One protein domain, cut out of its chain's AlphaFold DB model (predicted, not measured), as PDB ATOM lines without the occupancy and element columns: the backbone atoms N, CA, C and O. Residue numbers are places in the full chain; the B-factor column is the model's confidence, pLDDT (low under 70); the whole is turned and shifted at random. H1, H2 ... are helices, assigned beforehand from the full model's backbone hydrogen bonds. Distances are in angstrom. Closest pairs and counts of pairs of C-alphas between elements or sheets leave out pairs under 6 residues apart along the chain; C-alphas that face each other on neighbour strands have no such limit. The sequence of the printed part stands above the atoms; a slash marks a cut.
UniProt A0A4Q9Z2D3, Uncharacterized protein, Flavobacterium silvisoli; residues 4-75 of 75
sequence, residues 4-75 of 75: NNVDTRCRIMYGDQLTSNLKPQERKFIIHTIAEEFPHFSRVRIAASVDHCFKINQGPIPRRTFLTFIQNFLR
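AT A GLANCE: This is residues 4 to 75 of the 75 residues of an uncharacterized protein of Flavobacterium silvisoli (UniProt A0A4Q9Z2D3). Four helices form a small ring, each touching the next: H1 and H2 make a hairpin, and H3 and H4 complete the ring at steep angles. The 72 printed residues hold H1 to H4 in chain order and no named strand: all helix, with mostly crossed packing. The whole is compact and rounded, radius of gyration of the C-alphas 10.9 A, spanning 29 by 24 by 22 A.

HOW THE PARTS SIT: H2, residues 24 to 37, touches H3, residues 43 to 56, at a steep tilt of 53 degrees; closest C-alphas Ile 31 and Ala 47, 5.9 A. H2 and H1, residues 4 to 14, form a hairpin and touch at 17 degrees, a shallow tilt; closest C-alphas Ile 34 and Val 6, 6.3 A. H3 touches H4, residues 63 to 74; closest C-alphas Ser 49 and Ile 70, 5.7 A. H4 touches H1 with residues 63 to 67 alone. H1 and H3 are apart, as are H2 and H4. In H1 to H4 every O i to N i+4 pair is within hydrogen-bond range.

IN THESE COORDINATES: H2 spans 20.3 A, H3 20.0 A, first to last C-alpha. H1 begins at C-alpha 4 (35.166, -17.166, 2.960); H4 ends at C-alpha 74 (27.897, -8.808, 14.254).

THE WHOLE: The printed part has no cut, no long link and no printed residue under pLDDT 70.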
ATOM      1  N   ASN A   4      34.806 -16.718   4.305       86.75
ATOM      2  CA  ASN A   4      35.166 -17.166   2.960       86.75
ATOM      3  C   ASN A   4      34.129 -18.131   2.361       86.75
ATOM      4  O   ASN A   4      33.915 -18.120   1.149       86.75
ATOM      5  N   ASN A   5      33.465 -18.953   3.185       88.06
ATOM      6  CA  ASN A   5      32.427 -19.859   2.692       88.06
ATOM      7  C   ASN A   5      31.148 -19.087   2.344       88.06
ATOM      8  O   ASN A   5      30.559 -19.301   1.285       88.06
ATOM      9  N   VAL A   6      30.778 -18.112   3.185       87.56
ATOM     10  CA  VAL A   6      29.697 -17.160   2.884       87.56
ATOM     11  C   VAL A   6      30.008 -16.386   1.598       87.56
ATOM     12  O   VAL A   6      29.151 -16.307   0.722       87.56
ATOM     13  N   ASP A   7      31.239 -15.885   1.429       87.56
ATOM     14  CA  ASP A   7      31.684 -15.192   0.208       87.56
ATOM     15  C   ASP A   7      31.542 -16.066  -1.035       87.56
ATOM     16  O   ASP A   7      30.981 -15.629  -2.037       87.56
ATOM     17  N   THR A   8      31.984 -17.320  -0.951       88.25
ATOM     18  CA  THR A   8      31.925 -18.270  -2.066       88.25
ATOM     19  C   THR A   8      30.482 -18.565  -2.467       88.25
ATOM     20  O   THR A   8      30.145 -18.491  -3.649       88.25
ATOM     21  N   ARG A   9      29.602 -18.838  -1.497       87.12
ATOM     22  CA  ARG A   9      28.176 -19.102  -1.753       87.12
ATOM     23  C   ARG A   9      27.459 -17.874  -2.313       87.12
ATOM     24  O   ARG A   9      26.710 -17.995  -3.281       87.12
ATOM     25  N   CYS A  10      27.737 -16.691  -1.768       85.00
ATOM     26  CA  CYS A  10      27.217 -15.438  -2.304       85.00
ATOM     27  C   CYS A  10      27.736 -15.164  -3.725       85.00
ATOM     28  O   CYS A  10      26.968 -14.697  -4.558       85.00
ATOM     29  N   ARG A  11      28.999 -15.497  -4.036       87.50
ATOM     30  CA  ARG A  11      29.563 -15.359  -5.388       87.50
ATOM     31  C   ARG A  11      28.864 -16.256  -6.402       87.50
ATOM     32  O   ARG A  11      28.600 -15.812  -7.511       87.50
ATOM     33  N   ILE A  12      28.579 -17.504  -6.036       85.50
ATOM     34  CA  ILE A  12      27.913 -18.466  -6.926       85.50
ATOM     35  C   ILE A  12      26.493 -18.001  -7.271       85.50
ATOM     36  O   ILE A  12      26.083 -18.119  -8.421       85.50
ATOM     37  N   MET A  13      25.760 -17.454  -6.297       81.62
ATOM     38  CA  MET A  13      24.374 -17.014  -6.496       81.62
ATOM     39  C   MET A  13      24.247 -15.632  -7.146       81.62
ATOM     40  O   MET A  13      23.377 -15.434  -7.987       81.62
ATOM     41  N   TYR A  14      25.086 -14.671  -6.746       80.62
ATOM     42  CA  TYR A  14      24.901 -13.249  -7.071       80.62
ATOM     43  C   TYR A  14      26.055 -12.640  -7.878       80.62
ATOM     44  O   TYR A  14      26.003 -11.472  -8.249       80.62
ATOM     45  N   GLY A  15      27.118 -13.400  -8.155       80.00
ATOM     46  CA  GLY A  15      28.315 -12.879  -8.812       80.00
ATOM     47  C   GLY A  15      29.110 -11.928  -7.910       80.00
ATOM     48  O   GLY A  15      29.326 -12.187  -6.720       80.00
ATOM     49  N   ASP A  16      29.600 -10.825  -8.475       78.88
ATOM     50  CA  ASP A  16      30.499  -9.902  -7.768       78.88
ATOM     51  C   ASP A  16      29.805  -8.749  -7.033       78.88
ATOM     52  O   ASP A  16      30.425  -8.105  -6.178       78.88
ATOM     53  N   GLN A  17      28.516  -8.519  -7.293       77.25
ATOM     54  CA  GLN A  17      27.761  -7.409  -6.712       77.25
ATOM     55  C   GLN A  17      26.410  -7.873  -6.165       77.25
ATOM     56  O   GLN A  17      25.695  -8.635  -6.805       77.25
ATOM     57  N   LEU A  18      26.045  -7.370  -4.985       80.69
ATOM     58  CA  LEU A  18      24.700  -7.501  -4.428       80.69
ATOM     59  C   LEU A  18      23.957  -6.183  -4.598       80.69
ATOM     60  O   LEU A  18      24.544  -5.119  -4.444       80.69
ATOM     61  N   THR A  19      22.661  -6.230  -4.876       75.31
ATOM     62  CA  THR A  19      21.841  -5.020  -4.990       75.31
ATOM     63  C   THR A  19      20.868  -4.917  -3.822       75.31
ATOM     64  O   THR A  19      20.471  -5.909  -3.217       75.31
ATOM     65  N   SER A  20      20.449  -3.701  -3.498       71.31
ATOM     66  CA  SER A  20      19.388  -3.436  -2.513       71.31
ATOM     67  C   SER A  20      18.036  -4.073  -2.892       71.31
ATOM     68  O   SER A  20      17.231  -4.405  -2.015       71.31
ATOM     69  N   ASN A  21      17.824  -4.324  -4.190       75.06
ATOM     70  CA  ASN A  21      16.611  -4.895  -4.786       75.06
ATOM     71  C   ASN A  21      16.545  -6.434  -4.787       75.06
ATOM     72  O   ASN A  21      15.764  -7.011  -5.544       75.06
ATOM     73  N   LEU A  22      17.319  -7.114  -3.936       79.25
ATOM     74  CA  LEU A  22      17.204  -8.567  -3.779       79.25
ATOM     75  C   LEU A  22      15.778  -8.977  -3.402       79.25
ATOM     76  O   LEU A  22      15.158  -8.406  -2.496       79.25
ATOM     77  N   LYS A  23      15.290 -10.032  -4.056       83.44
ATOM     78  CA  LYS A  23      14.002 -10.650  -3.750       83.44
ATOM     79  C   LYS A  23      14.001 -11.139  -2.295       83.44
ATOM     80  O   LYS A  23      15.038 -11.565  -1.777       83.44
ATOM     81  N   PRO A  24      12.835 -11.198  -1.628       83.69
ATOM     82  CA  PRO A  24      12.742 -11.693  -0.251       83.69
ATOM     83  C   PRO A  24      13.355 -13.089  -0.047       83.69
ATOM     84  O   PRO A  24      13.906 -13.384   1.012       83.69
ATOM     85  N   GLN A  25      13.285 -13.949  -1.067       85.00
ATOM     86  CA  GLN A  25      13.897 -15.280  -1.051       85.00
ATOM     87  C   GLN A  25      15.430 -15.224  -1.028       85.00
ATOM     88  O   GLN A  25      16.059 -15.984  -0.298       85.00
ATOM     89  N   GLU A  26      16.029 -14.288  -1.762       85.44
ATOM     90  CA  GLU A  26      17.479 -14.102  -1.820       85.44
ATOM     91  C   GLU A  26      18.019 -13.568  -0.490       85.44
ATOM     92  O   GLU A  26      19.006 -14.073   0.040       85.44
ATOM     93  N   ARG A  27      17.301 -12.625   0.134       85.81
ATOM     94  CA  ARG A  27      17.636 -12.164   1.491       85.81
ATOM     95  C   ARG A  27      17.593 -13.306   2.503       85.81
ATOM     96  O   ARG A  27      18.523 -13.459   3.292       85.81
ATOM     97  N   LYS A  28      16.550 -14.145   2.454       89.75
ATOM     98  CA  LYS A  28      16.452 -15.336   3.314       89.75
ATOM     99  C   LYS A  28      17.617 -16.297   3.091       89.75
ATOM    100  O   LYS A  28      18.149 -16.807   4.072       89.75
ATOM    101  N   PHE A  29      18.030 -16.513   1.843       89.50
ATOM    102  CA  PHE A  29      19.172 -17.367   1.519       89.50
ATOM    103  C   PHE A  29      20.474 -16.848   2.142       89.50
ATOM    104  O   PHE A  29      21.205 -17.621   2.765       89.50
ATOM    105  N   ILE A  30      20.741 -15.544   2.043       89.38
ATOM    106  CA  ILE A  30      21.937 -14.933   2.638       89.38
ATOM    107  C   ILE A  30      21.912 -15.061   4.166       89.38
ATOM    108  O   ILE A  30      22.887 -15.513   4.763       89.38
ATOM    109  N   ILE A  31      20.782 -14.726   4.798       91.75
ATOM    110  CA  ILE A  31      20.611 -14.840   6.254       91.75
ATOM    111  C   ILE A  31      20.819 -16.287   6.709       91.75
ATOM    112  O   ILE A  31      21.493 -16.524   7.708       91.75
ATOM    113  N   HIS A  32      20.264 -17.254   5.974       92.44
ATOM    114  CA  HIS A  32      20.420 -18.670   6.282       92.44
ATOM    115  C   HIS A  32      21.874 -19.117   6.144       92.44
ATOM    116  O   HIS A  32      22.407 -19.725   7.063       92.44
ATOM    117  N   THR A  33      22.535 -18.731   5.053       91.56
ATOM    118  CA  THR A  33      23.947 -19.052   4.802       91.56
ATOM    119  C   THR A  33      24.855 -18.515   5.910       91.56
ATOM    120  O   THR A  33      25.736 -19.226   6.387       91.56
ATOM    121  N   ILE A  34      24.631 -17.276   6.358       91.00
ATOM    122  CA  ILE A  34      25.382 -16.692   7.477       91.00
ATOM    123  C   ILE A  34      25.048 -17.425   8.781       91.00
ATOM    124  O   ILE A  34      25.950 -17.703   9.561       91.00
ATOM    125  N   ALA A  35      23.783 -17.771   9.027       92.06
ATOM    126  CA  ALA A  35      23.382 -18.476  10.246       92.06
ATOM    127  C   ALA A  35      23.924 -19.914  10.327       92.06
ATOM    128  O   ALA A  35      24.206 -20.386  11.425       92.06
ATOM    129  N   GLU A  36      24.074 -20.606   9.195       91.88
ATOM    130  CA  GLU A  36      24.733 -21.917   9.125       91.88
ATOM    131  C   GLU A  36      26.226 -21.811   9.453       91.88
ATOM    132  O   GLU A  36      26.758 -22.624  10.207       91.88
ATOM    133  N   GLU A  37      26.901 -20.792   8.915       90.62
ATOM    134  CA  GLU A  37      28.325 -20.572   9.172       90.62
ATOM    135  C   GLU A  37      28.605 -19.997  10.562       90.62
ATOM    136  O   GLU A  37      29.676 -20.237  11.112       90.62
ATOM    137  N   PHE A  38      27.671 -19.251  11.146       89.81
ATOM    138  CA  PHE A  38      27.839 -18.587  12.435       89.81
ATOM    139  C   PHE A  38      26.629 -18.843  13.350       89.81
ATOM    140  O   PHE A  38      25.863 -17.922  13.646       89.81
ATOM    141  N   PRO A  39      26.461 -20.081  13.855       88.56
ATOM    142  CA  PRO A  39      25.287 -20.475  14.641       88.56
ATOM    143  C   PRO A  39      25.194 -19.783  16.010       88.56
ATOM    144  O   PRO A  39      24.152 -19.823  16.656       88.56
ATOM    145  N   HIS A  40      26.273 -19.138  16.456       90.31
ATOM    146  CA  HIS A  40      26.314 -18.339  17.682       90.31
ATOM    147  C   HIS A  40      25.613 -16.981  17.537       90.31
ATOM    148  O   HIS A  40      25.232 -16.385  18.544       90.31
ATOM    149  N   PHE A  41      25.423 -16.477  16.314       90.25
ATOM    150  CA  PHE A  41      24.644 -15.263  16.089       90.25
ATOM    151  C   PHE A  41      23.168 -15.600  15.897       90.25
ATOM    152  O   PHE A  41      22.798 -16.514  15.159       90.25
ATOM    153  N   SER A  42      22.287 -14.820  16.530       91.69
ATOM    154  CA  SER A  42      20.852 -14.995  16.325       91.69
ATOM    155  C   SER A  42      20.468 -14.620  14.891       91.69
ATOM    156  O   SER A  42      20.924 -13.617  14.337       91.69
ATOM    157  N   ARG A  43      19.558 -15.399  14.295       91.38
ATOM    158  CA  ARG A  43      19.026 -15.122  12.947       91.38
ATOM    159  C   ARG A  43      18.412 -13.726  12.837       91.38
ATOM    160  O   ARG A  43      18.506 -13.109  11.786       91.38
ATOM    161  N   VAL A  44      17.830 -13.222  13.928       91.38
ATOM    162  CA  VAL A  44      17.271 -11.864  14.009       91.38
ATOM    163  C   VAL A  44      18.372 -10.808  13.890       91.38
ATOM    164  O   VAL A  44      18.221  -9.867  13.117       91.38
ATOM    165  N   ARG A  45      19.504 -10.975  14.593       92.62
ATOM    166  CA  ARG A  45      20.639 -10.039  14.517       92.62
ATOM    167  C   ARG A  45      21.281 -10.051  13.127       92.62
ATOM    168  O   ARG A  45      21.590  -8.992  12.589       92.62
ATOM    169  N   ILE A  46      21.413 -11.234  12.523       92.75
ATOM    170  CA  ILE A  46      21.883 -11.382  11.139       92.75
ATOM    171  C   ILE A  46      20.928 -10.668  10.174       92.75
ATOM    172  O   ILE A  46      21.376  -9.840   9.387       92.75
ATOM    173  N   ALA A  47      19.620 -10.923  10.261       91.62
ATOM    174  CA  ALA A  47      18.625 -10.271   9.408       91.62
ATOM    175  C   ALA A  47      18.680  -8.741   9.528       91.62
ATOM    176  O   ALA A  47      18.786  -8.053   8.516       91.62
ATOM    177  N   ALA A  48      18.729  -8.220  10.758       92.62
ATOM    178  CA  ALA A  48      18.855  -6.790  11.010       92.62
ATOM    179  C   ALA A  48      20.127  -6.198  10.376       92.62
ATOM    180  O   ALA A  48      20.062  -5.132   9.771       92.62
ATOM    181  N   SER A  49      21.267  -6.895  10.454       92.69
ATOM    182  CA  SER A  49      22.524  -6.445   9.838       92.69
ATOM    183  C   SER A  49      22.449  -6.383   8.307       92.69
ATOM    184  O   SER A  49      22.928  -5.425   7.698       92.69
ATOM    185  N   VAL A  50      21.795  -7.373   7.692       90.56
ATOM    186  CA  VAL A  50      21.595  -7.471   6.241       90.56
ATOM    187  C   VAL A  50      20.673  -6.348   5.767       90.56
ATOM    188  O   VAL A  50      21.027  -5.605   4.852       90.56
ATOM    189  N   ASP A  51      19.525  -6.171   6.421       89.31
ATOM    190  CA  ASP A  51      18.572  -5.112   6.082       89.31
ATOM    191  C   ASP A  51      19.173  -3.720   6.295       89.31
ATOM    192  O   ASP A  51      18.985  -2.828   5.466       89.31
ATOM    193  N   HIS A  52      19.951  -3.531   7.363       90.31
ATOM    194  CA  HIS A  52      20.652  -2.277   7.624       90.31
ATOM    195  C   HIS A  52      21.691  -1.963   6.536       90.31
ATOM    196  O   HIS A  52      21.754  -0.827   6.062       90.31
ATOM    197  N   CYS A  53      22.442  -2.970   6.075       89.56
ATOM    198  CA  CYS A  53      23.402  -2.820   4.980       89.56
ATOM    199  C   CYS A  53      22.724  -2.326   3.693       89.56
ATOM    200  O   CYS A  53      23.196  -1.368   3.080       89.56
ATOM    201  N   PHE A  54      21.587  -2.924   3.321       86.81
ATOM    202  CA  PHE A  54      20.830  -2.535   2.126       86.81
ATOM    203  C   PHE A  54      20.071  -1.215   2.278       86.81
ATOM    204  O   PHE A  54      19.855  -0.518   1.290       86.81
ATOM    205  N   LYS A  55      19.673  -0.843   3.499       87.19
ATOM    206  CA  LYS A  55      19.043   0.457   3.760       87.19
ATOM    207  C   LYS A  55      20.033   1.607   3.572       87.19
ATOM    208  O   LYS A  55      19.656   2.642   3.030       87.19
ATOM    209  N   ILE A  56      21.276   1.425   4.021       86.50
ATOM    210  CA  ILE A  56      22.342   2.430   3.886       86.50
ATOM    211  C   ILE A  56      22.845   2.501   2.445       86.50
ATOM    212  O   ILE A  56      23.086   3.585   1.923       86.50
ATOM    213  N   ASN A  57      22.994   1.351   1.791       81.38
ATOM    214  CA  ASN A  57      23.557   1.274   0.454       81.38
ATOM    215  C   ASN A  57      22.451   0.970  -0.562       81.38
ATOM    216  O   ASN A  57      22.083  -0.184  -0.777       81.38
ATOM    217  N   GLN A  58      21.934   2.014  -1.208       75.94
ATOM    218  CA  GLN A  58      20.835   1.888  -2.172       75.94
ATOM    219  C   GLN A  58      21.275   1.392  -3.565       75.94
ATOM    220  O   GLN A  58      20.415   1.088  -4.388       75.94
ATOM    221  N   GLY A  59      22.581   1.272  -3.828       79.81
ATOM    222  CA  GLY A  59      23.146   0.836  -5.111       79.81
ATOM    223  C   GLY A  59      23.744  -0.580  -5.102       79.81
ATOM    224  O   GLY A  59      23.585  -1.317  -4.128       79.81
ATOM    225  N   PRO A  60      24.445  -0.972  -6.183       81.62
ATOM    226  CA  PRO A  60      25.219  -2.207  -6.223       81.62
ATOM    227  C   PRO A  60      26.365  -2.143  -5.211       81.62
ATOM    228  O   PRO A  60      27.229  -1.269  -5.267       81.62
ATOM    229  N   ILE A  61      26.366  -3.080  -4.273       86.25
ATOM    230  CA  ILE A  61      27.358  -3.214  -3.217       86.25
ATOM    231  C   ILE A  61      28.324  -4.323  -3.627       86.25
ATOM    232  O   ILE A  61      27.887  -5.455  -3.867       86.25
ATOM    233  N   PRO A  62      29.639  -4.062  -3.663       87.50
ATOM    234  CA  PRO A  62      30.617  -5.126  -3.813       87.50
ATOM    235  C   PRO A  62      30.452  -6.157  -2.696       87.50
ATOM    236  O   PRO A  62      30.349  -5.801  -1.519       87.50
ATOM    237  N   ARG A  63      30.487  -7.445  -3.044       86.44
ATOM    238  CA  ARG A  63      30.299  -8.547  -2.084       86.44
ATOM    239  C   ARG A  63      31.213  -8.444  -0.861       86.44
ATOM    240  O   ARG A  63      30.760  -8.629   0.263       86.44
ATOM    241  N   ARG A  64      32.475  -8.055  -1.064       85.75
ATOM    242  CA  ARG A  64      33.429  -7.827   0.032       85.75
ATOM    243  C   ARG A  64      32.959  -6.735   0.991       85.75
ATOM    244  O   ARG A  64      32.997  -6.941   2.195       85.75
ATOM    245  N   THR A  65      32.472  -5.609   0.471       87.19
ATOM    246  CA  THR A  65      31.951  -4.503   1.286       87.19
ATOM    247  C   THR A  65      30.737  -4.941   2.098       87.19
ATOM    248  O   THR A  65      30.662  -4.650   3.289       87.19
ATOM    249  N   PHE A  66      29.826  -5.699   1.482       89.06
ATOM    250  CA  PHE A  66      28.669  -6.280   2.163       89.06
ATOM    251  C   PHE A  66      29.083  -7.199   3.322       89.06
ATOM    252  O   PHE A  66      28.608  -7.039   4.446       89.06
ATOM    253  N   LEU A  67      30.014  -8.126   3.084       88.62
ATOM    254  CA  LEU A  67      30.476  -9.048   4.123       88.62
ATOM    255  C   LEU A  67      31.215  -8.328   5.249       88.62
ATOM    256  O   LEU A  67      30.947  -8.611   6.412       88.62
ATOM    257  N   THR A  68      32.088  -7.370   4.930       89.94
ATOM    258  CA  THR A  68      32.781  -6.555   5.938       89.94
ATOM    259  C   THR A  68      31.791  -5.752   6.782       89.94
ATOM    260  O   THR A  68      31.957  -5.641   7.995       89.94
ATOM    261  N   PHE A  69      30.729  -5.220   6.170       90.62
ATOM    262  CA  PHE A  69      29.681  -4.506   6.896       90.62
ATOM    263  C   PHE A  69      28.986  -5.414   7.913       90.62
ATOM    264  O   PHE A  69      28.876  -5.066   9.087       90.62
ATOM    265  N   ILE A  70      28.559  -6.601   7.476       90.06
ATOM    266  CA  ILE A  70      27.897  -7.570   8.352       90.06
ATOM    267  C   ILE A  70      28.849  -8.044   9.454       90.06
ATOM    268  O   ILE A  70      28.455  -8.091  10.614       90.06
ATOM    269  N   GLN A  71      30.107  -8.339   9.123       89.81
ATOM    270  CA  GLN A  71      31.139  -8.700  10.097       89.81
ATOM    271  C   GLN A  71      31.284  -7.656  11.202       89.81
ATOM    272  O   GLN A  71      31.300  -8.004  12.381       89.81
ATOM    273  N   ASN A  72      31.368  -6.381  10.822       89.00
ATOM    274  CA  ASN A  72      31.503  -5.280  11.770       89.00
ATOM    275  C   ASN A  72      30.241  -5.083  12.616       89.00
ATOM    276  O   ASN A  72      30.351  -4.696  13.771       89.00
ATOM    277  N   PHE A  73      29.059  -5.365  12.066       88.88
ATOM    278  CA  PHE A  73      27.789  -5.247  12.785       88.88
ATOM    279  C   PHE A  73      27.536  -6.413  13.761       88.88
ATOM    280  O   PHE A  73      26.837  -6.266  14.769       88.88
ATOM    281  N   LEU A  74      28.054  -7.603  13.439       86.81
ATOM    282  CA  LEU A  74      27.897  -8.808  14.254       86.81
ATOM    283  C   LEU A  74      28.970  -8.959  15.342       86.81
ATOM    284  O   LEU A  74      28.715  -9.684  16.305       86.81
ATOM    285  N   ARG A  75      30.115  -8.274  15.221       80.19
ATOM    286  CA  ARG A  75      31.040  -8.069  16.351       80.19
ATOM    287  C   ARG A  75      30.339  -7.388  17.525       80.19
ATOM    288  O   ARG A  75      30.701  -7.737  18.663       80.19
TER     289      ARG A  75